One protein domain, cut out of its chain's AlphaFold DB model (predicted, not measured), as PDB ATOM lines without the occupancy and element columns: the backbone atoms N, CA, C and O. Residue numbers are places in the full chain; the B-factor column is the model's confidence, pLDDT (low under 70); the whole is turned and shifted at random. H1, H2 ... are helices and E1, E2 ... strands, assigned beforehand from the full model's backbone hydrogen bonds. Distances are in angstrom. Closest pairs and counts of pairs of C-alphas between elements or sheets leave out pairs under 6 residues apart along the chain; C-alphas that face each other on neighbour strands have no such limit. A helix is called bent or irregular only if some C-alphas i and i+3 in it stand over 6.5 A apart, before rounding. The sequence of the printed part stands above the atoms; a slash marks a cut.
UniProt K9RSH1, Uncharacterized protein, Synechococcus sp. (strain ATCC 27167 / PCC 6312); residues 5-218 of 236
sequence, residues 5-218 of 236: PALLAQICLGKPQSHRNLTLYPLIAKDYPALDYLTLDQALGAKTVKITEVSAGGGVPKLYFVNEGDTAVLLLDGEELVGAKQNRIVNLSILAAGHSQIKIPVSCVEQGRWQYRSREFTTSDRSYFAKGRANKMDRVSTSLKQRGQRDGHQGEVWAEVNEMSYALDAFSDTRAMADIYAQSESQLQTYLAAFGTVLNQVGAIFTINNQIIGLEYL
ATOM      1  N   PRO A   5      20.515  64.609 125.685       79.31
ATOM      2  CA  PRO A   5      21.050  64.184 124.388       79.31
ATOM      3  C   PRO A   5      20.119  64.471 123.200       79.31
ATOM      4  O   PRO A   5      20.586  64.868 122.139       79.31
ATOM      5  N   ALA A   6      18.803  64.316 123.379       76.81
ATOM      6  CA  ALA A   6      17.816  64.585 122.331       76.81
ATOM      7  C   ALA A   6      17.633  66.092 122.082       76.81
ATOM      8  O   ALA A   6      17.358  66.492 120.955       76.81
ATOM      9  N   LEU A   7      17.833  66.919 123.114       77.38
ATOM     10  CA  LEU A   7      17.891  68.375 122.998       77.38
ATOM     11  C   LEU A   7      19.140  68.822 122.221       77.38
ATOM     12  O   LEU A   7      19.034  69.574 121.259       77.38
ATOM     13  N   LEU A   8      20.319  68.315 122.597       79.00
ATOM     14  CA  LEU A   8      21.587  68.640 121.935       79.00
ATOM     15  C   LEU A   8      21.609  68.194 120.464       79.00
ATOM     16  O   LEU A   8      22.163  68.900 119.631       79.00
ATOM     17  N   ALA A   9      20.950  67.083 120.123       83.25
ATOM     18  CA  ALA A   9      20.814  66.615 118.740       83.25
ATOM     19  C   ALA A   9      20.000  67.557 117.822       83.25
ATOM     20  O   ALA A   9      20.053  67.407 116.602       83.25
ATOM     21  N   GLN A  10      19.252  68.515 118.381       83.12
ATOM     22  CA  GLN A  10      18.481  69.519 117.632       83.12
ATOM     23  C   GLN A  10      19.232  70.851 117.461       83.12
ATOM     24  O   GLN A  10      18.715  71.765 116.812       83.12
ATOM     25  N   ILE A  11      20.436  70.963 118.037       87.69
ATOM     26  CA  ILE A  11      21.239  72.185 118.077       87.69
ATOM     27  C   ILE A  11      22.457  72.035 117.162       87.69
ATOM     28  O   ILE A  11      23.219  71.073 117.254       87.69
ATOM     29  N   CYS A  12      22.676  73.026 116.305       91.19
ATOM     30  CA  CYS A  12      23.856  73.157 115.457       91.19
ATOM     31  C   CYS A  12      24.688  74.375 115.885       91.19
ATOM     32  O   CYS A  12      24.165  75.328 116.468       91.19
ATOM     33  N   LEU A  13      25.988  74.360 115.582       93.00
ATOM     34  CA  LEU A  13      26.847  75.531 115.764       93.00
ATOM     35  C   LEU A  13      26.713  76.456 114.553       93.00
ATOM     36  O   LEU A  13      26.924  76.037 113.417       93.00
ATOM     37  N   GLY A  14      26.386  77.721 114.804       92.62
ATOM     38  CA  GLY A  14      26.467  78.779 113.807       92.62
ATOM     39  C   GLY A  14      27.912  79.171 113.496       92.62
ATOM     40  O   GLY A  14      28.857  78.763 114.177       92.62
ATOM     41  N   LYS A  15      28.085  80.022 112.479       95.44
ATOM     42  CA  LYS A  15      29.394  80.583 112.124       95.44
ATOM     43  C   LYS A  15      30.016  81.288 113.347       95.44
ATOM     44  O   LYS A  15      29.343  82.138 113.936       95.44
ATOM     45  N   PRO A  16      31.272  80.979 113.722       96.44
ATOM     46  CA  PRO A  16      31.925  81.634 114.846       96.44
ATOM     47  C   PRO A  16      32.132  83.124 114.579       96.44
ATOM     48  O   PRO A  16      32.431  83.543 113.457       96.44
ATOM     49  N   GLN A  17      32.007  83.905 115.643       96.50
ATOM     50  CA  GLN A  17      32.292  85.333 115.682       96.50
ATOM     51  C   GLN A  17      33.415  85.553 116.694       96.50
ATOM     52  O   GLN A  17      33.331  85.038 117.806       96.50
ATOM     53  N   SER A  18      34.464  86.289 116.330       96.56
ATOM     54  CA  SER A  18      35.662  86.448 117.165       96.56
ATOM     55  C   SER A  18      36.025  87.918 117.335       96.56
ATOM     56  O   SER A  18      36.102  88.657 116.355       96.56
ATOM     57  N   HIS A  19      36.330  88.320 118.568       95.94
ATOM     58  CA  HIS A  19      36.910  89.620 118.882       95.94
ATOM     59  C   HIS A  19      38.045  89.462 119.894       95.94
ATOM     60  O   HIS A  19      37.840  88.982 121.011       95.94
ATOM     61  N   ARG A  20      39.253  89.893 119.508       94.31
ATOM     62  CA  ARG A  20      40.492  89.699 120.281       94.31
ATOM     63  C   ARG A  20      40.670  88.218 120.654       94.31
ATOM     64  O   ARG A  20      40.823  87.386 119.767       94.31
ATOM     65  N   ASN A  21      40.657  87.897 121.943       94.44
ATOM     66  CA  ASN A  21      40.810  86.553 122.491       94.44
ATOM     67  C   ASN A  21      39.482  85.809 122.718       94.44
ATOM     68  O   ASN A  21      39.534  84.621 123.030       94.44
ATOM     69  N   LEU A  22      38.328  86.477 122.587       95.12
ATOM     70  CA  LEU A  22      36.998  85.899 122.791       95.12
ATOM     71  C   LEU A  22      36.405  85.428 121.457       95.12
ATOM     72  O   LEU A  22      36.341  86.198 120.498       95.12
ATOM     73  N   THR A  23      35.919  84.187 121.406       96.56
ATOM     74  CA  THR A  23      35.098  83.678 120.296       96.56
ATOM     75  C   THR A  23      33.755  83.174 120.809       96.56
ATOM     76  O   THR A  23      33.677  82.472 121.817       96.56
ATOM     77  N   LEU A  24      32.698  83.541 120.090       96.00
ATOM     78  CA  LEU A  24      31.315  83.154 120.314       96.00
ATOM     79  C   LEU A  24      30.887  82.215 119.182       96.00
ATOM     80  O   LEU A  24      30.949  82.578 118.007       96.00
ATOM     81  N   TYR A  25      30.424  81.020 119.538       95.94
ATOM     82  CA  TYR A  25      29.813  80.057 118.622       95.94
ATOM     83  C   TYR A  25      28.303  80.045 118.885       95.94
ATOM     84  O   TYR A  25      27.890  79.560 119.943       95.94
ATOM     85  N   PRO A  26      27.464  80.594 117.986       94.12
ATOM     86  CA  PRO A  26      26.017  80.602 118.177       94.12
ATOM     87  C   PRO A  26      25.465  79.178 118.298       94.12
ATOM     88  O   PRO A  26      25.822  78.319 117.497       94.12
ATOM     89  N   LEU A  27      24.571  78.929 119.254       91.69
ATOM     90  CA  LEU A  27      23.757  77.711 119.270       91.69
ATOM     91  C   LEU A  27      22.484  77.988 118.472       91.69
ATOM     92  O   LEU A  27      21.707  78.854 118.868       91.69
ATOM     93  N   ILE A  28      22.276  77.280 117.364       90.00
ATOM     94  CA  ILE A  28      21.116  77.430 116.475       90.00
ATOM     95  C   ILE A  28      20.242  76.184 116.604       90.00
ATOM     96  O   ILE A  28      20.740  75.076 116.420       90.00
ATOM     97  N   ALA A  29      18.950  76.344 116.890       85.56
ATOM     98  CA  ALA A  29      17.989  75.237 116.875       85.56
ATOM     99  C   ALA A  29      17.134  75.265 115.602       85.56
ATOM    100  O   ALA A  29      16.763  76.337 115.122       85.56
ATOM    101  N   LYS A  30      16.798  74.086 115.065       74.75
ATOM    102  CA  LYS A  30      15.859  73.972 113.929       74.75
ATOM    103  C   LYS A  30      14.415  74.223 114.362       74.75
ATOM    104  O   LYS A  30      13.726  75.015 113.735       74.75
ATOM    105  N   ASP A  31      14.032  73.605 115.473       71.00
ATOM    106  CA  ASP A  31      12.789  73.824 116.206       71.00
ATOM    107  C   ASP A  31      13.129  73.969 117.692       71.00
ATOM    108  O   ASP A  31      14.056  73.327 118.190       71.00
ATOM    109  N   TYR A  32      12.369  74.786 118.415       66.19
ATOM    110  CA  TYR A  32      12.425  74.856 119.873       66.19
ATOM    111  C   TYR A  32      11.004  74.999 120.433       66.19
ATOM    112  O   TYR A  32      10.187  75.720 119.856       66.19
ATOM    113  N   PRO A  33      10.670  74.317 121.544       60.50
ATOM    114  CA  PRO A  33       9.379  74.496 122.188       60.50
ATOM    115  C   PRO A  33       9.316  75.908 122.771       60.50
ATOM    116  O   PRO A  33       9.990  76.202 123.758       60.50
ATOM    117  N   ALA A  34       8.497  76.772 122.171       63.28
ATOM    118  CA  ALA A  34       8.227  78.100 122.702       63.28
ATOM    119  C   ALA A  34       7.592  77.973 124.096       63.28
ATOM    120  O   ALA A  34       6.413  77.650 124.236       63.28
ATOM    121  N   LEU A  35       8.397  78.195 125.134       69.81
ATOM    122  CA  LEU A  35       7.895  78.399 126.484       69.81
ATOM    123  C   LEU A  35       7.392  79.834 126.582       69.81
ATOM    124  O   LEU A  35       8.150  80.775 126.354       69.81
ATOM    125  N   ASP A  36       6.114  79.975 126.912       81.75
ATOM    126  CA  ASP A  36       5.457  81.266 127.065       81.75
ATOM    127  C   ASP A  36       5.837  81.894 128.416       81.75
ATOM    128  O   ASP A  36       5.231  81.624 129.458       81.75
ATOM    129  N   TYR A  37       6.924  82.665 128.403       89.31
ATOM    130  CA  TYR A  37       7.355  83.497 129.519       89.31
ATOM    131  C   TYR A  37       7.917  84.835 129.035       89.31
ATOM    132  O   TYR A  37       8.515  84.929 127.963       89.31
ATOM    133  N   LEU A  38       7.783  85.860 129.873       90.31
ATOM    134  CA  LEU A  38       8.484  87.133 129.727       90.31
ATOM    135  C   LEU A  38       9.823  87.086 130.472       90.31
ATOM    136  O   LEU A  38       9.960  86.395 131.487       90.31
ATOM    137  N   THR A  39      10.807  87.856 130.015       90.06
ATOM    138  CA  THR A  39      11.956  88.197 130.867       90.06
ATOM    139  C   THR A  39      11.528  89.170 131.962       90.06
ATOM    140  O   THR A  39      10.503  89.852 131.847       90.06
ATOM    141  N   LEU A  40      12.317  89.263 133.034       91.44
ATOM    142  CA  LEU A  40      12.041  90.199 134.119       91.44
ATOM    143  C   LEU A  40      11.961  91.653 133.632       91.44
ATOM    144  O   LEU A  40      11.046  92.378 134.018       91.44
ATOM    145  N   ASP A  41      12.869  92.046 132.738       88.12
ATOM    146  CA  ASP A  41      12.901  93.378 132.131       88.12
ATOM    147  C   ASP A  41      11.637  93.686 131.308       88.12
ATOM    148  O   ASP A  41      10.991  94.715 131.512       88.12
ATOM    149  N   GLN A  42      11.196  92.742 130.466       90.38
ATOM    150  CA  GLN A  42       9.948  92.865 129.703       90.38
ATOM    151  C   GLN A  42       8.731  93.031 130.622       90.38
ATOM    152  O   GLN A  42       7.869  93.872 130.365       90.38
ATOM    153  N   ALA A  43       8.660  92.251 131.703       93.25
ATOM    154  CA  ALA A  43       7.551  92.297 132.650       93.25
ATOM    155  C   ALA A  43       7.538  93.594 133.485       93.25
ATOM    156  O   ALA A  43       6.472  94.162 133.741       93.25
ATOM    157  N   LEU A  44       8.712  94.101 133.882       91.31
ATOM    158  CA  LEU A  44       8.859  95.395 134.560       91.31
ATOM    159  C   LEU A  44       8.489  96.555 133.626       91.31
ATOM    160  O   LEU A  44       7.735  97.445 134.023       91.31
ATOM    161  N   GLY A  45       8.943  96.520 132.369       90.31
ATOM    162  CA  GLY A  45       8.580  97.497 131.338       90.31
ATOM    163  C   GLY A  45       7.077  97.514 131.037       90.31
ATOM    164  O   GLY A  45       6.478  98.586 130.921       90.31
ATOM    165  N   ALA A  46       6.443  96.337 131.004       92.75
ATOM    166  CA  ALA A  46       4.992  96.175 130.891       92.75
ATOM    167  C   ALA A  46       4.218  96.527 132.180       92.75
ATOM    168  O   ALA A  46       2.992  96.622 132.146       92.75
ATOM    169  N   LYS A  47       4.915  96.739 133.307       95.12
ATOM    170  CA  LYS A  47       4.356  97.006 134.647       95.12
ATOM    171  C   LYS A  47       3.415  95.909 135.166       95.12
ATOM    172  O   LYS A  47       2.541  96.188 135.983       95.12
ATOM    173  N   THR A  48       3.607  94.670 134.714       95.88
ATOM    174  CA  THR A  48       2.847  93.493 135.173       95.88
ATOM    175  C   THR A  48       3.463  92.834 136.405       95.88
ATOM    176  O   THR A  48       2.807  92.026 137.059       95.88
ATOM    177  N   VAL A  49       4.703  93.187 136.761       96.69
ATOM    178  CA  VAL A  49       5.379  92.717 137.978       96.69
ATOM    179  C   VAL A  49       5.831  93.871 138.861       96.69
ATOM    180  O   VAL A  49       6.098  94.975 138.386       96.69
ATOM    181  N   LYS A  50       5.977  93.588 140.158       96.00
ATOM    182  CA  LYS A  50       6.568  94.494 141.146       96.00
ATOM    183  C   LYS A  50       7.568  93.743 142.013       96.00
ATOM    184  O   LYS A  50       7.337  92.592 142.389       96.00
ATOM    185  N   ILE A  51       8.660  94.415 142.371       94.56
ATOM    186  CA  ILE A  51       9.686  93.879 143.267       94.56
ATOM    187  C   ILE A  51       9.934  94.883 144.385       94.56
ATOM    188  O   ILE A  51      10.293  96.030 144.118       94.56
ATOM    189  N   THR A  52       9.791  94.453 145.635       92.12
ATOM    190  CA  THR A  52      10.000  95.300 146.815       92.12
ATOM    191  C   THR A  52      10.881  94.616 147.854       92.12
ATOM    192  O   THR A  52      11.089  93.401 147.854       92.12
ATOM    193  N   GLU A  53      11.366  95.399 148.815       89.88
ATOM    194  CA  GLU A  53      11.819  94.847 150.092       89.88
ATOM    195  C   GLU A  53      10.676  94.063 150.769       89.88
ATOM    196  O   GLU A  53       9.503  94.427 150.649       89.88
ATOM    197  N   VAL A  54      11.007  93.014 151.530       86.94
ATOM    198  CA  VAL A  54      10.018  92.237 152.314       86.94
ATOM    199  C   VAL A  54       9.461  92.991 153.532       86.94
ATOM    200  O   VAL A  54       8.532  92.511 154.176       86.94
ATOM    201  N   SER A  55      10.042  94.143 153.884       82.62
ATOM    202  CA  SER A  55       9.565  95.041 154.943       82.62
ATOM    203  C   SER A  55      10.137  96.456 154.761       82.62
ATOM    204  O   SER A  55      11.128  96.640 154.054       82.62
ATOM    205  N   ALA A  56       9.600  97.455 155.471       70.88
ATOM    206  CA  ALA A  56      10.196  98.800 155.542       70.88
ATOM    207  C   ALA A  56      11.609  98.817 156.184       70.88
ATOM    208  O   ALA A  56      12.419  99.721 155.949       70.88
ATOM    209  N   GLY A  57      11.947  97.786 156.968       64.88
ATOM    210  CA  GLY A  57      13.302  97.556 157.471       64.88
ATOM    211  C   GLY A  57      14.295  97.161 156.371       64.88
ATOM    212  O   GLY A  57      15.493  97.405 156.517       64.88
ATOM    213  N   GLY A  58      13.811  96.674 155.227       64.38
ATOM    214  CA  GLY A  58      14.588  95.832 154.320       64.38
ATOM    215  C   GLY A  58      14.647  94.386 154.826       64.38
ATOM    216  O   GLY A  58      14.237  94.108 155.958       64.38
ATOM    217  N   GLY A  59      15.133  93.449 154.013       65.81
ATOM    218  CA  GLY A  59      15.300  92.064 154.478       65.81
ATOM    219  C   GLY A  59      16.205  91.190 153.619       65.81
ATOM    220  O   GLY A  59      15.744  90.429 152.781       65.81
ATOM    221  N   VAL A  60      17.509  91.213 153.883       63.44
ATOM    222  CA  VAL A  60      18.436  90.213 153.323       63.44
ATOM    223  C   VAL A  60      18.137  88.849 153.979       63.44
ATOM    224  O   VAL A  60      17.905  88.821 155.189       63.44
ATOM    225  N   PRO A  61      18.111  87.715 153.246       79.69
ATOM    226  CA  PRO A  61      18.492  87.527 151.843       79.69
ATOM    227  C   PRO A  61      17.293  87.366 150.886       79.69
ATOM    228  O   PRO A  61      17.340  86.511 150.003       79.69
ATOM    229  N   LYS A  62      16.171  88.087 151.071       87.00
ATOM    230  CA  LYS A  62      14.944  87.868 150.274       87.00
ATOM    231  C   LYS A  62      14.229  89.163 149.876       87.00
ATOM    232  O   LYS A  62      13.894  89.970 150.734       87.00
ATOM    233  N   LEU A  63      13.888  89.301 148.597       91.12
ATOM    234  CA  LEU A  63      12.919  90.306 148.139       91.12
ATOM    235  C   LEU A  63      11.527  89.697 148.019       91.12
ATOM    236  O   LEU A  63      11.366  88.476 147.998       91.12
ATOM    237  N   TYR A  64      10.523  90.560 147.938       93.56
ATOM    238  CA  TYR A  64       9.160  90.180 147.612       93.56
ATOM    239  C   TYR A  64       8.897  90.496 146.141       93.56
ATOM    240  O   TYR A  64       9.091  91.631 145.709       93.56
ATOM    241  N   PHE A  65       8.506  89.481 145.379       96.19
ATOM    242  CA  PHE A  65       8.169  89.572 143.964       96.19
ATOM    243  C   PHE A  65       6.686  89.250 143.791       96.19
ATOM    244  O   PHE A  65       6.194  88.255 144.336       96.19
ATOM    245  N   VAL A  66       5.995  90.081 143.019       97.56
ATOM    246  CA  VAL A  66       4.584  89.928 142.661       97.56
ATOM    247  C   VAL A  66       4.478  89.943 141.142       97.56
ATOM    248  O   VAL A  66       4.986  90.871 140.516       97.56
ATOM    249  N   ASN A  67       3.802  88.951 140.568       97.94
ATOM    250  CA  ASN A  67       3.346  88.956 139.181       97.94
ATOM    251  C   ASN A  67       1.824  89.096 139.161       97.94
ATOM    252  O   ASN A  67       1.115  88.210 139.632       97.94
ATOM    253  N   GLU A  68       1.351  90.228 138.650       97.62
ATOM    254  CA  GLU A  68      -0.064  90.581 138.475       97.62
ATOM    255  C   GLU A  68      -0.544  90.296 137.038       97.62
ATOM    256  O   GLU A  68      -1.724  90.466 136.740       97.62
ATOM    257  N   GLY A  69       0.362  89.885 136.139       95.69
ATOM    258  CA  GLY A  69       0.045  89.475 134.773       95.69
ATOM    259  C   GLY A  69      -0.273  87.984 134.640       95.69
ATOM    260  O   GLY A  69       0.005  87.181 135.531       95.69
ATOM    261  N   ASP A  70      -0.827  87.615 133.482       95.38
ATOM    262  CA  ASP A  70      -1.195  86.233 133.146       95.38
ATOM    263  C   ASP A  70       0.013  85.360 132.761       95.38
ATOM    264  O   ASP A  70       0.054  84.166 133.067       95.38
ATOM    265  N   THR A  71       1.015  85.949 132.102       93.31
ATOM    266  CA  THR A  71       2.204  85.243 131.602       93.31
ATOM    267  C   THR A  71       3.213  84.981 132.723       93.31
ATOM    268  O   THR A  71       3.415  85.810 133.615       93.31
ATOM    269  N   ALA A  72       3.892  83.831 132.674       94.19
ATOM    270  CA  ALA A  72       4.993  83.539 133.586       94.19
ATOM    271  C   ALA A  72       6.200  84.462 133.326       94.19
ATOM    272  O   ALA A  72       6.409  84.933 132.211       94.19
ATOM    273  N   VAL A  73       7.020  84.702 134.347       94.25
ATOM    274  CA  VAL A  73       8.198  85.576 134.264       94.25
ATOM    275  C   VAL A  73       9.437  84.810 134.698       94.25
ATOM    276  O   VAL A  73       9.468  84.228 135.786       94.25
ATOM    277  N   LEU A  74      10.454  84.797 133.840       92.69
ATOM    278  CA  LEU A  74      11.752  84.201 134.129       92.69
ATOM    279  C   LEU A  74      12.679  85.253 134.744       92.69
ATOM    280  O   LEU A  74      13.084  86.201 134.072       92.69
ATOM    281  N   LEU A  75      13.039  85.037 136.007       92.19
ATOM    282  CA  LEU A  75      14.142  85.713 136.682       92.19
ATOM    283  C   LEU A  75      15.389  84.842 136.516       92.19
ATOM    284  O   LEU A  75      15.318  83.633 136.769       92.19
ATOM    285  N   LEU A  76      16.518  85.417 136.107       89.19
ATOM    286  CA  LEU A  76      17.750  84.663 135.837       89.19
ATOM    287  C   LEU A  76      18.759  84.752 136.985       89.19
ATOM    288  O   LEU A  76      18.905  85.784 137.637       89.19
ATOM    289  N   ASP A  77      19.511  83.672 137.220       85.94
ATOM    290  CA  ASP A  77      20.575  83.708 138.222       85.94
ATOM    291  C   ASP A  77      21.655  84.753 137.889       85.94
ATOM    292  O   ASP A  77      22.271  84.735 136.818       85.94
ATOM    293  N   GLY A  78      21.907  85.641 138.850       86.00
ATOM    294  CA  GLY A  78      22.857  86.741 138.731       86.00
ATOM    295  C   GLY A  78      22.289  88.031 138.135       86.00
ATOM    296  O   GLY A  78      23.023  89.009 138.103       86.00
ATOM    297  N   GLU A  79      21.032  88.083 137.698       89.00
ATOM    298  CA  GLU A  79      20.392  89.310 137.191       89.00
ATOM    299  C   GLU A  79      20.433  90.442 138.243       89.00
ATOM    300  O   GLU A  79      20.063  90.209 139.402       89.00
ATOM    301  N   GLU A  80      20.930  91.640 137.885       90.69
ATOM    302  CA  GLU A  80      21.025  92.771 138.823       90.69
ATOM    303  C   GLU A  80      19.690  93.517 138.946       90.69
ATOM    304  O   GLU A  80      19.134  94.033 137.976       90.69
ATOM    305  N   LEU A  81      19.230  93.644 140.190       90.88
ATOM    306  CA  LEU A  81      18.092  94.451 140.600       90.88
ATOM    307  C   LEU A  81      18.608  95.737 141.257       90.88
ATOM    308  O   LEU A  81      19.224  95.717 142.331       90.88
ATOM    309  N   VAL A  82      18.342  96.865 140.612       88.69
ATOM    310  CA  VAL A  82      18.793  98.204 140.997       88.69
ATOM    311  C   VAL A  82      17.687  98.928 141.762       88.69
ATOM    312  O   VAL A  82      16.514  98.843 141.410       88.69
ATOM    313  N   GLY A  83      18.056  99.663 142.815       87.00
ATOM    314  CA  GLY A  83      17.121 100.510 143.565       87.00
ATOM    315  C   GLY A  83      17.131 100.261 145.072       87.00
ATOM    316  O   GLY A  83      18.194 100.038 145.664       87.00
ATOM    317  N   ALA A  84      15.948 100.387 145.686       86.06
ATOM    318  CA  ALA A  84      15.658 100.169 147.106       86.06
ATOM    319  C   ALA A  84      16.761 100.707 148.036       86.06
ATOM    320  O   ALA A  84      17.269 101.805 147.793       86.06
ATOM    321  N   LYS A  85      17.135  99.975 149.100       81.38
ATOM    322  CA  LYS A  85      18.215 100.372 150.026       81.38
ATOM    323  C   LYS A  85      19.624 100.110 149.491       81.38
ATOM    324  O   LYS A  85      20.552 100.806 149.899       81.38
ATOM    325  N   GLN A  86      19.764  99.119 148.616       84.19
ATOM    326  CA  GLN A  86      21.005  98.607 148.030       84.19
ATOM    327  C   GLN A  86      20.667  97.794 146.776       84.19
ATOM    328  O   GLN A  86      19.623  97.137 146.752       84.19
ATOM    329  N   ASN A  87      21.580  97.731 145.808       89.12
ATOM    330  CA  ASN A  87      21.449  96.813 144.678       89.12
ATOM    331  C   ASN A  87      21.535  95.341 145.124       89.12
ATOM    332  O   ASN A  87      22.127  94.987 146.160       89.12
ATOM    333  N   ARG A  88      20.909  94.466 144.339       88.94
ATOM    334  CA  ARG A  88      20.788  93.026 144.591       88.94
ATOM    335  C   ARG A  88      21.112  92.243 143.325       88.94
ATOM    336  O   ARG A  88      20.879  92.738 142.235       88.94
ATOM    337  N   ILE A  89      21.561  91.005 143.477       89.00
ATOM    338  CA  ILE A  89      21.516  89.995 142.415       89.00
ATOM    339  C   ILE A  89      20.530  88.897 142.794       89.00
ATOM    340  O   ILE A  89      20.446  88.513 143.965       89.00
ATOM    341  N   VAL A  90      19.798  88.384 141.808       88.31
ATOM    342  CA  VAL A  90      18.955  87.190 141.954       88.31
ATOM    343  C   VAL A  90      19.842  85.968 142.231       88.31
ATOM    344  O   VAL A  90      20.901  85.815 141.617       88.31
ATOM    345  N   ASN A  91      19.444  85.104 143.177       83.06
ATOM    346  CA  ASN A  91      20.272  83.966 143.616       83.06
ATOM    347  C   ASN A  91      19.970  82.607 142.981       83.06
ATOM    348  O   ASN A  91      20.697  81.653 143.259       83.06
ATOM    349  N   LEU A  92      18.906  82.502 142.190       83.56
ATOM    350  CA  LEU A  92      18.491  81.287 141.494       83.56
ATOM    351  C   LEU A  92      17.694  81.689 140.255       83.56
ATOM    352  O   LEU A  92      16.873  82.598 140.353       83.56
ATOM    353  N   SER A  93      17.820  80.952 139.152       88.06
ATOM    354  CA  SER A  93      16.848  81.074 138.065       88.06
ATOM    355  C   SER A  93      15.479  80.568 138.535       88.06
ATOM    356  O   SER A  93      15.369  79.447 139.048       88.06
ATOM    357  N   ILE A  94      14.443  81.396 138.398       90.88
ATOM    358  CA  ILE A  94      13.080  81.135 138.877       90.88
ATOM    359  C   ILE A  94      12.098  81.492 137.765       90.88
ATOM    360  O   ILE A  94      12.083  82.625 137.297       90.88
ATOM    361  N   LEU A  95      11.236  80.544 137.399       93.00
ATOM    362  CA  LEU A  95      10.058  80.811 136.579       93.00
ATOM    363  C   LEU A  95       8.870  81.070 137.513       93.00
ATOM    364  O   LEU A  95       8.320  80.135 138.100       93.00
ATOM    365  N   ALA A  96       8.516  82.338 137.705       95.19
ATOM    366  CA  ALA A  96       7.382  82.748 138.522       95.19
ATOM    367  C   ALA A  96       6.102  82.728 137.675       95.19
ATOM    368  O   ALA A  96       6.051  83.357 136.623       95.19
ATOM    369  N   ALA A  97       5.070  82.007 138.113       96.25
ATOM    370  CA  ALA A  97       3.809  81.916 137.375       96.25
ATOM    371  C   ALA A  97       3.087  83.278 137.280       96.25
ATOM    372  O   ALA A  97       3.361  84.190 138.069       96.25
ATOM    373  N   GLY A  98       2.139  83.393 136.346       95.69
ATOM    374  CA  GLY A  98       1.126  84.450 136.379       95.69
ATOM    375  C   GLY A  98       0.355  84.451 137.701       95.69
ATOM    376  O   GLY A  98       0.244  83.406 138.352       95.69
ATOM    377  N   HIS A  99      -0.146  85.617 138.116       97.19
ATOM    378  CA  HIS A  99      -0.925  85.803 139.357       97.19
ATOM    379  C   HIS A  99      -0.267  85.213 140.618       97.19
ATOM    380  O   HIS A  99      -0.931  84.608 141.462       97.19
ATOM    381  N   SER A 100       1.057  85.358 140.753       97.00
ATOM    382  CA  SER A 100       1.835  84.736 141.832       97.00
ATOM    383  C   SER A 100       2.589  85.738 142.708       97.00
ATOM    384  O   SER A 100       2.964  86.832 142.289       97.00
ATOM    385  N   GLN A 101       2.819  85.348 143.963       96.50
ATOM    386  CA  GLN A 101       3.556  86.127 144.956       96.50
ATOM    387  C   GLN A 101       4.598  85.231 145.618       96.50
ATOM    388  O   GLN A 101       4.251  84.242 146.268       96.50
ATOM    389  N   ILE A 102       5.879  85.563 145.468       93.62
ATOM    390  CA  ILE A 102       6.986  84.736 145.963       93.62
ATOM    391  C   ILE A 102       8.063  85.577 146.650       93.62
ATOM    392  O   ILE A 102       8.267  86.753 146.355       93.62
ATOM    393  N   LYS A 103       8.787  84.953 147.585       91.06
ATOM    394  CA  LYS A 103       9.990  85.542 148.185       91.06
ATOM    395  C   LYS A 103      11.217  85.050 147.425       91.06
ATOM    396  O   LYS A 103      11.635  83.909 147.629       91.06
ATOM    397  N   ILE A 104      11.778  85.893 146.563       90.06
ATOM    398  CA  ILE A 104      12.950  85.548 145.749       90.06
ATOM    399  C   ILE A 104      14.232  85.699 146.583       90.06
ATOM    400  O   ILE A 104      14.386  86.712 147.272       90.06
ATOM    401  N   PRO A 105      15.147  84.713 146.580       87.06
ATOM    402  CA  PRO A 105      16.420  84.838 147.272       87.06
ATOM    403  C   PRO A 105      17.353  85.767 146.492       87.06
ATOM    404  O   PRO A 105      17.430  85.699 145.263       87.06
ATOM    405  N   VAL A 106      18.081  86.611 147.216       87.00
ATOM    406  CA  VAL A 106      18.986  87.623 146.661       87.00
ATOM    407  C   VAL A 106      20.232  87.813 147.521       87.00
ATOM    408  O   VAL A 106      20.212  87.548 148.725       87.00
ATOM    409  N   SER A 107      21.288  88.357 146.920       86.31
ATOM    410  CA  SER A 107      22.476  88.853 147.626       86.31
ATOM    411  C   SER A 107      22.750  90.316 147.284       86.31
ATOM    412  O   SER A 107      22.501  90.757 146.165       86.31
ATOM    413  N   CYS A 108      23.249  91.091 148.244       85.06
ATOM    414  CA  CYS A 108      23.687  92.471 148.056       85.06
ATOM    415  C   CYS A 108      24.955  92.516 147.192       85.06
ATOM    416  O   CYS A 108      25.909  91.799 147.487       85.06
ATOM    417  N   VAL A 109      25.006  93.414 146.208       81.00
ATOM    418  CA  VAL A 109      26.218  93.691 145.399       81.00
ATOM    419  C   VAL A 109      26.732  95.122 145.575       81.00
ATOM    420  O   VAL A 109      27.458  95.649 144.743       81.00
ATOM    421  N   GLU A 110      26.343  95.746 146.685       81.88
ATOM    422  CA  GLU A 110      26.700  97.098 147.105       81.88
ATOM    423  C   GLU A 110      26.901  97.058 148.628       81.88
ATOM    424  O   GLU A 110      26.031  96.550 149.343       81.88
ATOM    425  N   GLN A 111      28.060  97.510 149.122       76.94
ATOM    426  CA  GLN A 111      28.419  97.465 150.553       76.94
ATOM    427  C   GLN A 111      28.094  98.789 151.258       76.94
ATOM    428  O   GLN A 111      27.484  98.790 152.325       76.94
ATOM    429  N   GLY A 112      28.503  99.915 150.664       74.50
ATOM    430  CA  GLY A 112      28.559 101.224 151.326       74.50
ATOM    431  C   GLY A 112      27.241 102.002 151.403       74.50
ATOM    432  O   GLY A 112      27.182 103.029 152.072       74.50
ATOM    433  N   ARG A 113      26.171 101.541 150.745       82.06
ATOM    434  CA  ARG A 113      24.841 102.176 150.798       82.06
ATOM    435  C   ARG A 113      23.909 101.394 151.724       82.06
ATOM    436  O   ARG A 113      23.901 100.173 151.688       82.06
ATOM    437  N   TRP A 114      23.076 102.082 152.507       79.00
ATOM    438  CA  TRP A 114      21.884 101.496 153.146       79.00
ATOM    439  C   TRP A 114      20.770 102.546 153.257       79.00
ATOM    440  O   TRP A 114      20.314 102.917 154.337       79.00
ATOM    441  N   GLN A 115      20.365 103.088 152.108       79.00
ATOM    442  CA  GLN A 115      19.380 104.168 152.020       79.00
ATOM    443  C   GLN A 115      18.532 104.032 150.756       79.00
ATOM    444  O   GLN A 115      19.040 103.663 149.693       79.00
ATOM    445  N   TYR A 116      17.234 104.317 150.891       77.12
ATOM    446  CA  TYR A 116      16.267 104.197 149.805       77.12
ATOM    447  C   TYR A 116      16.574 105.178 148.665       77.12
ATOM    448  O   TYR A 116      16.558 106.387 148.873       77.12
ATOM    449  N   ARG A 117      16.790 104.651 147.453       80.75
ATOM    450  CA  ARG A 117      16.739 105.417 146.190       80.75
ATOM    451  C   ARG A 117      15.371 105.321 145.499       80.75
ATOM    452  O   ARG A 117      14.978 106.229 144.782       80.75
ATOM    453  N   SER A 118      14.640 104.238 145.747       83.25
ATOM    454  CA  SER A 118      13.302 103.946 145.219       83.25
ATOM    455  C   SER A 118      12.544 103.052 146.211       83.25
ATOM    456  O   SER A 118      13.148 102.519 147.143       83.25
ATOM    457  N   ARG A 119      11.226 102.870 146.039       83.00
ATOM    458  CA  ARG A 119      10.453 101.856 146.797       83.00
ATOM    459  C   ARG A 119      10.469 100.471 146.141       83.00
ATOM    460  O   ARG A 119      10.354  99.470 146.841       83.00
ATOM    461  N   GLU A 120      10.631 100.446 144.824       85.81
ATOM    462  CA  GLU A 120      10.606  99.258 143.971       85.81
ATOM    463  C   GLU A 120      11.971  99.073 143.292       85.81
ATOM    464  O   GLU A 120      12.717 100.045 143.128       85.81
ATOM    465  N   PHE A 121      12.314  97.839 142.924       89.50
ATOM    466  CA  PHE A 121      13.514  97.549 142.134       89.50
ATOM    467  C   PHE A 121      13.214  97.576 140.632       89.50
ATOM    468  O   PHE A 121      12.118  97.218 140.205       89.50
ATOM    469  N   THR A 122      14.227  97.926 139.845       88.00
ATOM    470  CA  THR A 122      14.255  97.802 138.382       88.00
ATOM    471  C   THR A 122      15.380  96.861 137.957       88.00
ATOM    472  O   THR A 122      16.324  96.636 138.712       88.00
ATOM    473  N   THR A 123      15.314  96.332 136.742       84.56
ATOM    474  CA  THR A 123      16.425  95.647 136.064       84.56
ATOM    475  C   THR A 123      17.526  96.628 135.641       84.56
ATOM    476  O   THR A 123      17.377  97.852 135.725       84.56
ATOM    477  N   SER A 124      18.656  96.079 135.199       82.31
ATOM    478  CA  SER A 124      19.656  96.773 134.382       82.31
ATOM    479  C   SER A 124      20.344  95.766 133.461       82.31
ATOM    480  O   SER A 124      20.315  94.572 133.751       82.31
ATOM    481  N   ASP A 125      21.042  96.231 132.423       75.75
ATOM    482  CA  ASP A 125      21.777  95.383 131.460       75.75
ATOM    483  C   ASP A 125      23.009  94.658 132.054       75.75
ATOM    484  O   ASP A 125      23.889  94.178 131.335       75.75
ATOM    485  N   ARG A 126      23.110  94.587 133.386       82.75
ATOM    486  CA  ARG A 126      24.210  93.966 134.124       82.75
ATOM    487  C   ARG A 126      23.740  92.687 134.807       82.75
ATOM    488  O   ARG A 126      22.716  92.639 135.485       82.75
ATOM    489  N   SER A 127      24.565  91.657 134.683       82.75
ATOM    490  CA  SER A 127      24.460  90.417 135.447       82.75
ATOM    491  C   SER A 127      25.716  90.217 136.286       82.75
ATOM    492  O   SER A 127      26.763  90.798 136.010       82.75
ATOM    493  N   TYR A 128      25.625  89.373 137.309       82.94
ATOM    494  CA  TYR A 128      26.771  88.930 138.085       82.94
ATOM    495  C   TYR A 128      27.781  88.225 137.172       82.94
ATOM    496  O   TYR A 128      27.423  87.418 136.311       82.94
ATOM    497  N   PHE A 129      29.060  88.527 137.365       81.44
ATOM    498  CA  PHE A 129      30.135  88.048 136.504       81.44
ATOM    499  C   PHE A 129      30.275  86.517 136.524       81.44
ATOM    500  O   PHE A 129      29.999  85.848 137.523       81.44
ATOM    501  N   ALA A 130      30.754  85.949 135.412       80.19
ATOM    502  CA  ALA A 130      30.752  84.503 135.168       80.19
ATOM    503  C   ALA A 130      31.426  83.672 136.279       80.19
ATOM    504  O   ALA A 130      30.857  82.671 136.710       80.19
ATOM    505  N   LYS A 131      32.584  84.115 136.800       81.31
ATOM    506  CA  LYS A 131      33.277  83.462 137.931       81.31
ATOM    507  C   LYS A 131      32.390  83.403 139.184       81.31
ATOM    508  O   LYS A 131      32.280  82.355 139.810       81.31
ATOM    509  N   GLY A 132      31.712  84.501 139.512       81.06
ATOM    510  CA  GLY A 132      30.805  84.586 140.652       81.06
ATOM    511  C   GLY A 132      29.554  83.719 140.477       81.06
ATOM    512  O   GLY A 132      29.170  83.008 141.406       81.06
ATOM    513  N   ARG A 133      28.952  83.691 139.272       81.12
ATOM    514  CA  ARG A 133      27.855  82.749 138.950       81.12
ATOM    515  C   ARG A 133      28.311  81.293 139.120       81.12
ATOM    516  O   ARG A 133      27.626  80.522 139.786       81.12
ATOM    517  N   ALA A 134      29.486  80.929 138.603       79.00
ATOM    518  CA  ALA A 134      30.043  79.580 138.733       79.00
ATOM    519  C   ALA A 134      30.268  79.170 140.201       79.00
ATOM    520  O   ALA A 134      29.746  78.139 140.629       79.00
ATOM    521  N   ASN A 135      30.949  80.009 140.995       80.38
ATOM    522  CA  ASN A 135      31.147  79.780 142.431       80.38
ATOM    523  C   ASN A 135      29.808  79.576 143.161       80.38
ATOM    524  O   ASN A 135      29.661  78.686 144.000       80.38
ATOM    525  N   LYS A 136      28.804  80.406 142.849       76.94
ATOM    526  CA  LYS A 136      27.480  80.350 143.480       76.94
ATOM    527  C   LYS A 136      26.704  79.088 143.098       76.94
ATOM    528  O   LYS A 136      26.106  78.471 143.978       76.94
ATOM    529  N   MET A 137      26.754  78.660 141.836       76.62
ATOM    530  CA  MET A 137      26.138  77.402 141.393       76.62
ATOM    531  C   MET A 137      26.759  76.176 142.071       76.62
ATOM    532  O   MET A 137      26.022  75.271 142.470       76.62
ATOM    533  N   ASP A 138      28.083  76.144 142.244       76.25
ATOM    534  CA  ASP A 138      28.768  75.045 142.935       76.25
ATOM    535  C   ASP A 138      28.401  74.993 144.431       76.25
ATOM    536  O   ASP A 138      28.012  73.941 144.953       76.25
ATOM    537  N   ARG A 139      28.370  76.156 145.102       73.31
ATOM    538  CA  ARG A 139      27.874  76.289 146.486       73.31
ATOM    539  C   ARG A 139      26.419  75.835 146.630       73.31
ATOM    540  O   ARG A 139      26.123  75.047 147.527       73.31
ATOM    541  N   VAL A 140      25.509  76.275 145.754       68.81
ATOM    542  CA  VAL A 140      24.090  75.859 145.779       68.81
ATOM    543  C   VAL A 140      23.965  74.354 145.541       68.81
ATOM    544  O   VAL A 140      23.229  73.685 146.264       68.81
ATOM    545  N   SER A 141      24.720  73.797 144.593       72.62
ATOM    546  CA  SER A 141      24.748  72.355 144.319       72.62
ATOM    547  C   SER A 141      25.239  71.549 145.525       72.62
ATOM    548  O   SER A 141      24.679  70.498 145.842       72.62
ATOM    549  N   THR A 142      26.253  72.050 146.228       71.00
ATOM    550  CA  THR A 142      26.811  71.434 147.438       71.00
ATOM    551  C   THR A 142      25.860  71.550 148.633       71.00
ATOM    552  O   THR A 142      25.601  70.554 149.309       71.00
ATOM    553  N   SER A 143      25.268  72.724 148.866       69.75
ATOM    554  CA  SER A 143      24.327  72.962 149.972       69.75
ATOM    555  C   SER A 143      23.016  72.185 149.798       69.75
ATOM    556  O   SER A 143      22.522  71.584 150.755       69.75
ATOM    557  N   LEU A 144      22.510  72.066 148.564       68.12
ATOM    558  CA  LEU A 144      21.373  71.197 148.249       68.12
ATOM    559  C   LEU A 144      21.675  69.725 148.553       68.12
ATOM    560  O   LEU A 144      20.858  69.072 149.197       68.12
ATOM    561  N   LYS A 145      22.851  69.218 148.151       69.56
ATOM    562  CA  LYS A 145      23.282  67.834 148.430       69.56
ATOM    563  C   LYS A 145      23.454  67.543 149.924       69.56
ATOM    564  O   LYS A 145      23.158  66.434 150.352       69.56
ATOM    565  N   GLN A 146      23.965  68.500 150.702       73.25
ATOM    566  CA  GLN A 146      24.321  68.281 152.110       73.25
ATOM    567  C   GLN A 146      23.209  68.632 153.108       73.25
ATOM    568  O   GLN A 146      23.141  68.026 154.174       73.25
ATOM    569  N   ARG A 147      22.394  69.655 152.819       63.81
ATOM    570  CA  ARG A 147      21.491  70.297 153.798       63.81
ATOM    571  C   ARG A 147      20.092  70.601 153.253       63.81
ATOM    572  O   ARG A 147      19.243  71.064 154.006       63.81
ATOM    573  N   GLY A 148      19.850  70.401 151.953       60.25
ATOM    574  CA  GLY A 148      18.597  70.789 151.293       60.25
ATOM    575  C   GLY A 148      18.347  72.305 151.241       60.25
ATOM    576  O   GLY A 148      17.248  72.736 150.898       60.25
ATOM    577  N   GLN A 149      19.351  73.119 151.578       57.06
ATOM    578  CA  GLN A 149      19.259  74.577 151.669       57.06
ATOM    579  C   GLN A 149      19.873  75.251 150.434       57.06
ATOM    580  O   GLN A 149      20.637  74.649 149.679       57.06
ATOM    581  N   ARG A 150      19.492  76.510 150.195       58.94
ATOM    582  CA  ARG A 150      19.941  77.328 149.054       58.94
ATOM    583  C   ARG A 150      20.497  78.655 149.566       58.94
ATOM    584  O   ARG A 150      19.982  79.725 149.247       58.94
ATOM    585  N   ASP A 151      21.506  78.552 150.422       56.22
ATOM    586  CA  ASP A 151      22.093  79.699 151.108       56.22
ATOM    587  C   ASP A 151      23.170  80.368 150.249       56.22
ATOM    588  O   ASP A 151      24.062  79.708 149.716       56.22
ATOM    589  N   GLY A 152      23.089  81.695 150.134       58.41
ATOM    590  CA  GLY A 152      24.143  82.540 149.579       58.41
ATOM    591  C   GLY A 152      24.804  83.338 150.698       58.41
ATOM    592  O   GLY A 152      24.132  84.109 151.386       58.41
ATOM    593  N   HIS A 153      26.113  83.178 150.890       68.94
ATOM    594  CA  HIS A 153      26.845  83.913 151.918       68.94
ATOM    595  C   HIS A 153      27.160  85.338 151.454       68.94
ATOM    596  O   HIS A 153      27.995  85.568 150.582       68.94
ATOM    597  N   GLN A 154      26.512  86.315 152.089       72.81
ATOM    598  CA  GLN A 154      26.630  87.730 151.733       72.81
ATOM    599  C   GLN A 154      28.077  88.257 151.746       72.81
ATOM    600  O   GLN A 154      28.459  89.048 150.885       72.81
ATOM    601  N   GLY A 155      28.890  87.805 152.706       77.44
ATOM    602  CA  GLY A 155      30.302  88.184 152.794       77.44
ATOM    603  C   GLY A 155      31.160  87.624 151.653       77.44
ATOM    604  O   GLY A 155      32.105  88.288 151.243       77.44
ATOM    605  N   GLU A 156      30.815  86.453 151.100       76.75
ATOM    606  CA  GLU A 156      31.534  85.870 149.958       76.75
ATOM    607  C   GLU A 156      31.254  86.658 148.671       76.75
ATOM    608  O   GLU A 156      32.193  87.003 147.966       76.75
ATOM    609  N   VAL A 157      29.998  87.051 148.414       82.06
ATOM    610  CA  VAL A 157      29.641  87.929 147.275       82.06
ATOM    611  C   VAL A 157      30.382  89.268 147.352       82.06
ATOM    612  O   VAL A 157      30.876  89.777 146.351       82.06
ATOM    613  N   TRP A 158      30.524  89.836 148.551       83.50
ATOM    614  CA  TRP A 158      31.307  91.057 148.756       83.50
ATOM    615  C   TRP A 158      32.814  90.859 148.563       83.50
ATOM    616  O   TRP A 158      33.463  91.740 148.001       83.50
ATOM    617  N   ALA A 159      33.371  89.719 148.976       85.06
ATOM    618  CA  ALA A 159      34.765  89.379 148.704       85.06
ATOM    619  C   ALA A 159      35.024  89.205 147.198       85.06
ATOM    620  O   ALA A 159      36.007  89.736 146.693       85.06
ATOM    621  N   GLU A 160      34.120  88.542 146.475       86.69
ATOM    622  CA  GLU A 160      34.201  88.336 145.022       86.69
ATOM    623  C   GLU A 160      34.073  89.663 144.239       86.69
ATOM    624  O   GLU A 160      34.842  89.900 143.308       86.69
ATOM    625  N   VAL A 161      33.159  90.568 144.629       85.44
ATOM    626  CA  VAL A 161      33.064  91.925 144.039       85.44
ATOM    627  C   VAL A 161      34.330  92.743 144.320       85.44
ATOM    628  O   VAL A 161      34.835  93.408 143.418       85.44
ATOM    629  N   ASN A 162      34.883  92.671 145.537       86.88
ATOM    630  CA  ASN A 162      36.146  93.341 145.863       86.88
ATOM    631  C   ASN A 162      37.320  92.755 145.052       86.88
ATOM    632  O   ASN A 162      38.117  93.520 144.521       86.88
ATOM    633  N   GLU A 163      37.419  91.427 144.909       87.44
ATOM    634  CA  GLU A 163      38.441  90.762 144.080       87.44
ATOM    635  C   GLU A 163      38.386  91.266 142.631       87.44
ATOM    636  O   GLU A 163      39.416  91.603 142.049       87.44
ATOM    637  N   MET A 164      37.180  91.383 142.065       85.94
ATOM    638  CA  MET A 164      36.986  91.915 140.717       85.94
ATOM    639  C   MET A 164      37.333  93.407 140.606       85.94
ATOM    640  O   MET A 164      37.936  93.807 139.614       85.94
ATOM    641  N   SER A 165      37.001  94.212 141.619       86.75
ATOM    642  CA  SER A 165      37.388  95.627 141.696       86.75
ATOM    643  C   SER A 165      38.914  95.786 141.666       86.75
ATOM    644  O   SER A 165      39.423  96.531 140.834       86.75
ATOM    645  N   TYR A 166      39.654  95.007 142.469       87.00
ATOM    646  CA  TYR A 166      41.124  94.985 142.432       87.00
ATOM    647  C   TYR A 166      41.686  94.496 141.090       87.00
ATOM    648  O   TYR A 166      42.653  95.065 140.592       87.00
ATOM    649  N   ALA A 167      41.102  93.455 140.494       86.44
ATOM    650  CA  ALA A 167      41.580  92.888 139.230       86.44
ATOM    651  C   ALA A 167      41.388  93.820 138.016       86.44
ATOM    652  O   ALA A 167      42.036  93.616 136.989       86.44
ATOM    653  N   LEU A 168      40.499  94.812 138.126       85.38
ATOM    654  CA  LEU A 168      40.165  95.779 137.075       85.38
ATOM    655  C   LEU A 168      40.544  97.229 137.438       85.38
ATOM    656  O   LEU A 168      40.171  98.137 136.703       85.38
ATOM    657  N   ASP A 169      41.256  97.444 138.552       86.06
ATOM    658  CA  ASP A 169      41.621  98.769 139.103       86.06
ATOM    659  C   ASP A 169      40.409  99.712 139.323       86.06
ATOM    660  O   ASP A 169      40.515 100.936 139.331       86.06
ATOM    661  N   ALA A 170      39.219  99.125 139.495       86.12
ATOM    662  CA  ALA A 170      37.932  99.806 139.413       86.12
ATOM    663  C   ALA A 170      37.336 100.045 140.808       86.12
ATOM    664  O   ALA A 170      36.409  99.352 141.246       86.12
ATOM    665  N   PHE A 171      37.908 100.997 141.546       84.94
ATOM    666  CA  PHE A 171      37.525 101.303 142.929       84.94
ATOM    667  C   PHE A 171      36.330 102.263 143.032       84.94
ATOM    668  O   PHE A 171      36.093 103.082 142.144       84.94
ATOM    669  N   SER A 172      35.582 102.188 144.140       85.31
ATOM    670  CA  SER A 172      34.538 103.163 144.486       85.31
ATOM    671  C   SER A 172      34.210 103.184 145.985       85.31
ATOM    672  O   SER A 172      34.401 102.192 146.695       85.31
ATOM    673  N   ASP A 173      33.639 104.299 146.458       80.94
ATOM    674  CA  ASP A 173      33.209 104.473 147.856       80.94
ATOM    675  C   ASP A 173      32.099 103.491 148.263       80.94
ATOM    676  O   ASP A 173      32.046 103.021 149.402       80.94
ATOM    677  N   THR A 174      31.192 103.166 147.336       77.62
ATOM    678  CA  THR A 174      30.057 102.271 147.621       77.62
ATOM    679  C   THR A 174      30.431 100.791 147.522       77.62
ATOM    680  O   THR A 174      29.710  99.936 148.058       77.62
ATOM    681  N   ARG A 175      31.553 100.483 146.849       82.25
ATOM    682  CA  ARG A 175      31.962  99.137 146.421       82.25
ATOM    683  C   ARG A 175      30.815  98.397 145.727       82.25
ATOM    684  O   ARG A 175      30.543  97.231 146.026       82.25
ATOM    685  N   ALA A 176      30.081  99.106 144.868       85.62
ATOM    686  CA  ALA A 176      29.025  98.521 144.063       85.62
ATOM    687  C   ALA A 176      29.612  97.832 142.831       85.62
ATOM    688  O   ALA A 176      30.460  98.389 142.136       85.62
ATOM    689  N   MET A 177      29.073  96.661 142.494       88.12
ATOM    690  CA  MET A 177      29.356  96.004 141.215       88.12
ATOM    691  C   MET A 177      29.083  96.944 140.026       88.12
ATOM    692  O   MET A 177      29.857  96.969 139.074       88.12
ATOM    693  N   ALA A 178      28.029  97.762 140.106       85.62
ATOM    694  CA  ALA A 178      27.679  98.752 139.088       85.62
ATOM    695  C   ALA A 178      28.832  99.717 138.734       85.62
ATOM    696  O   ALA A 178      28.980 100.066 137.563       85.62
ATOM    697  N   ASP A 179      29.668 100.094 139.708       86.75
ATOM    698  CA  ASP A 179      30.778 101.034 139.502       86.75
ATOM    699  C   ASP A 179      31.936 100.388 138.717       86.75
ATOM    700  O   ASP A 179      32.598 101.058 137.925       86.75
ATOM    701  N   ILE A 180      32.135  99.072 138.876       86.19
ATOM    702  CA  ILE A 180      33.112  98.283 138.105       86.19
ATOM    703  C   ILE A 180      32.696  98.218 136.630       86.19
ATOM    704  O   ILE A 180      33.514  98.425 135.731       86.19
ATOM    705  N   TYR A 181      31.408  97.964 136.377       84.81
ATOM    706  CA  TYR A 181      30.856  97.928 135.021       84.81
ATOM    707  C   TYR A 181      30.908  99.301 134.347       84.81
ATOM    708  O   TYR A 181      31.265  99.365 133.176       84.81
ATOM    709  N   ALA A 182      30.616 100.386 135.073       87.25
ATOM    710  CA  ALA A 182      30.708 101.749 134.548       87.25
ATOM    711  C   ALA A 182      32.147 102.115 134.140       87.25
ATOM    712  O   ALA A 182      32.372 102.623 133.046       87.25
ATOM    713  N   GLN A 183      33.143 101.787 134.970       87.75
ATOM    714  CA  GLN A 183      34.558 102.023 134.641       87.75
ATOM    715  C   GLN A 183      35.047 101.152 133.468       87.75
ATOM    716  O   GLN A 183      35.898 101.577 132.691       87.75
ATOM    717  N   SER A 184      34.457  99.966 133.288       85.81
ATOM    718  CA  SER A 184      34.767  99.038 132.188       85.81
ATOM    719  C   SER A 184      33.935  99.267 130.913       85.81
ATOM    720  O   SER A 184      34.130  98.555 129.925       85.81
ATOM    721  N   GLU A 185      32.988 100.212 130.916       87.38
ATOM    722  CA  GLU A 185      31.920 100.303 129.912       87.38
ATOM    723  C   GLU A 185      32.460 100.460 128.487       87.38
ATOM    724  O   GLU A 185      32.067  99.712 127.593       87.38
ATOM    725  N   SER A 186      33.415 101.367 128.276       86.62
ATOM    726  CA  SER A 186      34.004 101.611 126.952       86.62
ATOM    727  C   SER A 186      34.643 100.350 126.359       86.62
ATOM    728  O   SER A 186      34.452 100.051 125.179       86.62
ATOM    729  N   GLN A 187      35.338  99.556 127.179       86.44
ATOM    730  CA  GLN A 187      35.895  98.273 126.764       86.44
ATOM    731  C   GLN A 187      34.783  97.262 126.472       86.44
ATOM    732  O   GLN A 187      34.823  96.623 125.419       86.44
ATOM    733  N   LEU A 188      33.783  97.128 127.348       86.38
ATOM    734  CA  LEU A 188      32.657  96.208 127.148       86.38
ATOM    735  C   LEU A 188      31.905  96.504 125.842       86.38
ATOM    736  O   LEU A 188      31.644  95.575 125.080       86.38
ATOM    737  N   GLN A 189      31.660  97.776 125.522       87.38
ATOM    738  CA  GLN A 189      31.017  98.180 124.268       87.38
ATOM    739  C   GLN A 189      31.825  97.759 123.026       87.38
ATOM    740  O   GLN A 189      31.228  97.342 122.035       87.38
ATOM    741  N   THR A 190      33.168  97.761 123.072       90.44
ATOM    742  CA  THR A 190      33.976  97.242 121.943       90.44
ATOM    743  C   THR A 190      33.809  95.739 121.714       90.44
ATOM    744  O   THR A 190      33.855  95.302 120.565       90.44
ATOM    745  N   TYR A 191      33.578  94.953 122.772       89.62
ATOM    746  CA  TYR A 191      33.246  93.535 122.631       89.62
ATOM    747  C   TYR A 191      31.802  93.354 122.151       89.62
ATOM    748  O   TYR A 191      31.589  92.630 121.185       89.62
ATOM    749  N   LEU A 192      30.822  94.028 122.765       87.50
ATOM    750  CA  LEU A 192      29.404  93.913 122.390       87.50
ATOM    751  C   LEU A 192      29.165  94.257 120.913       87.50
ATOM    752  O   LEU A 192      28.515  93.493 120.206       87.50
ATOM    753  N   ALA A 193      29.765  95.342 120.414       90.25
ATOM    754  CA  ALA A 193      29.651  95.754 119.014       90.25
ATOM    755  C   ALA A 193      30.259  94.756 118.005       90.25
ATOM    756  O   ALA A 193      29.992  94.858 116.808       90.25
ATOM    757  N   ALA A 194      31.080  93.803 118.461       92.19
ATOM    758  CA  ALA A 194      31.720  92.801 117.613       92.19
ATOM    759  C   ALA A 194      30.943  91.471 117.509       92.19
ATOM    760  O   ALA A 194      31.345  90.608 116.726       92.19
ATOM    761  N   PHE A 195      29.849  91.299 118.261       91.94
ATOM    762  CA  PHE A 195      29.017  90.094 118.229       91.94
ATOM    763  C   PHE A 195      27.583  90.428 117.807       91.94
ATOM    764  O   PHE A 195      26.814  91.028 118.553       91.94
ATOM    765  N   GLY A 196      27.210  89.998 116.602       89.62
ATOM    766  CA  GLY A 196      25.837  90.042 116.112       89.62
ATOM    767  C   GLY A 196      25.027  88.822 116.556       89.62
ATOM    768  O   GLY A 196      25.567  87.751 116.842       89.62
ATOM    769  N   THR A 197      23.709  88.971 116.572       86.94
ATOM    770  CA  THR A 197      22.766  87.894 116.885       86.94
ATOM    771  C   THR A 197      22.295  87.235 115.587       86.94
ATOM    772  O   THR A 197      22.069  87.919 114.587       86.94
ATOM    773  N   VAL A 198      22.194  85.900 115.554       88.69
ATOM    774  CA  VAL A 198      21.815  85.159 114.331       88.69
ATOM    775  C   VAL A 198      20.398  84.588 114.408       88.69
ATOM    776  O   VAL A 198      19.812  84.449 115.483       88.69
ATOM    777  N   LEU A 199      19.826  84.265 113.246       84.38
ATOM    778  CA  LEU A 199      18.495  83.671 113.155       84.38
ATOM    779  C   LEU A 199      18.444  82.324 113.897       84.38
ATOM    780  O   LEU A 199      19.375  81.527 113.814       84.38
ATOM    781  N   ASN A 200      17.346  82.086 114.620       84.12
ATOM    782  CA  ASN A 200      17.109  80.892 115.443       84.12
ATOM    783  C   ASN A 200      18.213  80.594 116.476       84.12
ATOM    784  O   ASN A 200      18.358  79.456 116.931       84.12
ATOM    785  N   GLN A 201      18.975  81.616 116.874       87.62
ATOM    786  CA  GLN A 201      19.938  81.492 117.951       87.62
ATOM    787  C   GLN A 201      19.212  81.322 119.292       87.62
ATOM    788  O   GLN A 201      18.445  82.181 119.718       87.62
ATOM    789  N   VAL A 202      19.490  80.206 119.958       86.56
ATOM    790  CA  VAL A 202      18.935  79.780 121.256       86.56
ATOM    791  C   VAL A 202      19.996  79.792 122.362       86.56
ATOM    792  O   VAL A 202      19.760  79.342 123.479       86.56
ATOM    793  N   GLY A 203      21.198  80.282 122.063       89.44
ATOM    794  CA  GLY A 203      22.308  80.314 123.007       89.44
ATOM    795  C   GLY A 203      23.656  80.577 122.345       89.44
ATOM    796  O   GLY A 203      23.731  80.974 121.176       89.44
ATOM    797  N   ALA A 204      24.733  80.331 123.084       93.06
ATOM    798  CA  ALA A 204      26.097  80.386 122.574       93.06
ATOM    799  C   ALA A 204      27.070  79.548 123.416       93.06
ATOM    800  O   ALA A 204      26.871  79.354 124.616       93.06
ATOM    801  N   ILE A 205      28.160  79.108 122.785       94.69
ATOM    802  CA  ILE A 205      29.384  78.666 123.463       94.69
ATOM    803  C   ILE A 205      30.398  79.803 123.387       94.69
ATOM    804  O   ILE A 205      30.592  80.398 122.327       94.69
ATOM    805  N   PHE A 206      31.065  80.076 124.503       94.19
ATOM    806  CA  PHE A 206      32.072  81.121 124.630       94.19
ATOM    807  C   PHE A 206      33.442  80.481 124.855       94.19
ATOM    808  O   PHE A 206      33.592  79.619 125.729       94.19
ATOM    809  N   THR A 207      34.452  80.916 124.102       95.94
ATOM    810  CA  THR A 207      35.843  80.497 124.303       95.94
ATOM    811  C   THR A 207      36.779  81.687 124.474       95.94
ATOM    812  O   THR A 207      36.646  82.691 123.779       95.94
ATOM    813  N   ILE A 208      37.751  81.565 125.381       93.81
ATOM    814  CA  ILE A 208      38.889  82.487 125.487       93.81
ATOM    815  C   ILE A 208      40.155  81.711 125.144       93.81
ATOM    816  O   ILE A 208      40.379  80.636 125.696       93.81
ATOM    817  N   ASN A 209      40.986  82.235 124.237       94.06
ATOM    818  CA  ASN A 209      42.218  81.568 123.781       94.06
ATOM    819  C   ASN A 209      41.973  80.103 123.347       94.06
ATOM    820  O   ASN A 209      42.728  79.198 123.697       94.06
ATOM    821  N   ASN A 210      40.874  79.867 122.621       91.06
ATOM    822  CA  ASN A 210      40.373  78.555 122.183       91.06
ATOM    823  C   ASN A 210      39.989  77.561 123.305       91.06
ATOM    824  O   ASN A 210      39.634  76.422 123.005       91.06
ATOM    825  N   GLN A 211      39.985  77.970 124.577       95.75
ATOM    826  CA  GLN A 211      39.451  77.174 125.686       95.75
ATOM    827  C   GLN A 211      37.986  77.532 125.937       95.75
ATOM    828  O   GLN A 211      37.653  78.711 126.042       95.75
ATOM    829  N   ILE A 212      37.105  76.533 126.046       93.62
ATOM    830  CA  ILE A 212      35.692  76.752 126.392       93.62
ATOM    831  C   ILE A 212      35.607  77.280 127.825       93.62
ATOM    832  O   ILE A 212      36.022  76.602 128.760       93.62
ATOM    833  N   ILE A 213      35.048  78.482 127.981       89.94
ATOM    834  CA  ILE A 213      34.841  79.140 129.281       89.94
ATOM    835  C   ILE A 213      33.379  79.106 129.742       89.94
ATOM    836  O   ILE A 213      33.100  79.360 130.911       89.94
ATOM    837  N   GLY A 214      32.439  78.808 128.843       88.38
ATOM    838  CA  GLY A 214      31.022  78.746 129.177       88.38
ATOM    839  C   GLY A 214      30.134  78.353 128.002       88.38
ATOM    840  O   GLY A 214      30.522  78.445 126.837       88.38
ATOM    841  N   LEU A 215      28.919  77.933 128.340       89.38
ATOM    842  CA  LEU A 215      27.816  77.660 127.428       89.38
ATOM    843  C   LEU A 215      26.555  78.240 128.068       89.38
ATOM    844  O   LEU A 215      26.304  77.999 129.247       89.38
ATOM    845  N   GLU A 216      25.763  78.971 127.294       86.50
ATOM    846  CA  GLU A 216      24.433  79.428 127.701       86.50
ATOM    847  C   GLU A 216      23.411  78.950 126.667       86.50
ATOM    848  O   GLU A 216      23.661  79.018 125.463       86.50
ATOM    849  N   TYR A 217      22.287  78.413 127.137       85.69
ATOM    850  CA  TYR A 217      21.208  77.873 126.313       85.69
ATOM    851  C   TYR A 217      19.863  78.232 126.946       85.69
ATOM    852  O   TYR A 217      19.647  77.979 128.133       85.69
ATOM    853  N   LEU A 218      18.967  78.810 126.149       77.50
ATOM    854  CA  LEU A 218      17.629  79.236 126.538       77.50
ATOM    855  C   LEU A 218      16.606  78.605 125.590       77.50
ATOM    856  O   LEU A 218      16.760  78.617 124.371       77.50
TER     857      LEU A 218
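AT A GLANCE: This is residues 5 to 218 of the 236 residues of an uncharacterized protein of Synechococcus sp. (strain ATCC 27167 / PCC 6312) (UniProt K9RSH1). The model has two lobes: a six-stranded sheet folded back on itself into a small, nearly closed barrel, and, set away from it, a twisted sheet of E1, E2, E3, E13 and E14. The barrel sheet curls round H2, which also packs on the small sheet E4 E7 E10; H5 and H6 help bridge the lobes, and H3 runs out from the barrel. The printed part has 214 residues with six named helices and fourteen named strands, in the order H1, E1 to E4, H2, E5 to E12, H3 to H6, E13, E14. The class is mixed, helices and strands; the whole is compact, with a radius of gyration of the C-alphas of 18.3 A and spans of 51 by 45 by 39 A.

HOW THE PARTS SIT: The largest sheet runs E5, residues 49 to 53, E6, 62 to 67, E11, 100 to 108, E9, 88 to 90, E8, 79 to 83, and E12, 121 to 127, all antiparallel. It is a folded sheet, bent back into two leaves: E5 and E6 face E9, E8 and E12, with E11 as the hinge. N 65 and O 102 of E6 and E11 are 2.9 A apart, within hydrogen-bond range. The edge strands E5 and E12 come closest at the C-alphas of Ile 51 and Phe 121, 5.4 A. H2, residues 40 to 45, is on this sheet; its C-alpha 41 is 5.7 A from that of Thr 123. H2 also stands up from the mixed sheet of E4, residues 37 to 39, E7, 72 to 75, and E10, 94 to 96. H4, residues 154 to 167, and H5, 177 to 183, only graze the largest sheet; they only just touch, with 3 pairs of C-alphas within 8 A, closest Ser 165 and Ile 180, 6.2 A. H3, residues 130 to 147, is close to H4 but not clearly touching, closest C-alphas Gly 132 and Glu 160, 6.7 A. H6, residues 185 to 192, only grazes the branched sheet. There E1, residues 11 to 13, and E2, 17 to 19, lie on one side of E3, 22 to 29, and E13, 201 to 208, on the other; N 25 and O 205 are 2.9 A apart. E13 and E14, residues 211 to 217, form a hairpin, with N 206 and O 214 2.9 A apart. Every O i to N i+4 pair is within hydrogen-bond range in H2 to H6.

IN THESE COORDINATES: H1, residues 5 to 8, begins at (21.050, 64.184, 124.388). E11 is 24.0 A long, H3 25.2 A, E3 22.6 A. E14 ends at (21.208, 77.873, 126.313).

THE WHOLE: The C-alphas farthest apart, Lys 15 and Gly 57, are 51.0 A apart. The printed part has no cut. E11 to E12 is a long link. Mean pLDDT of the printed part is 85.2; residues 147 to 153 are among those under 70.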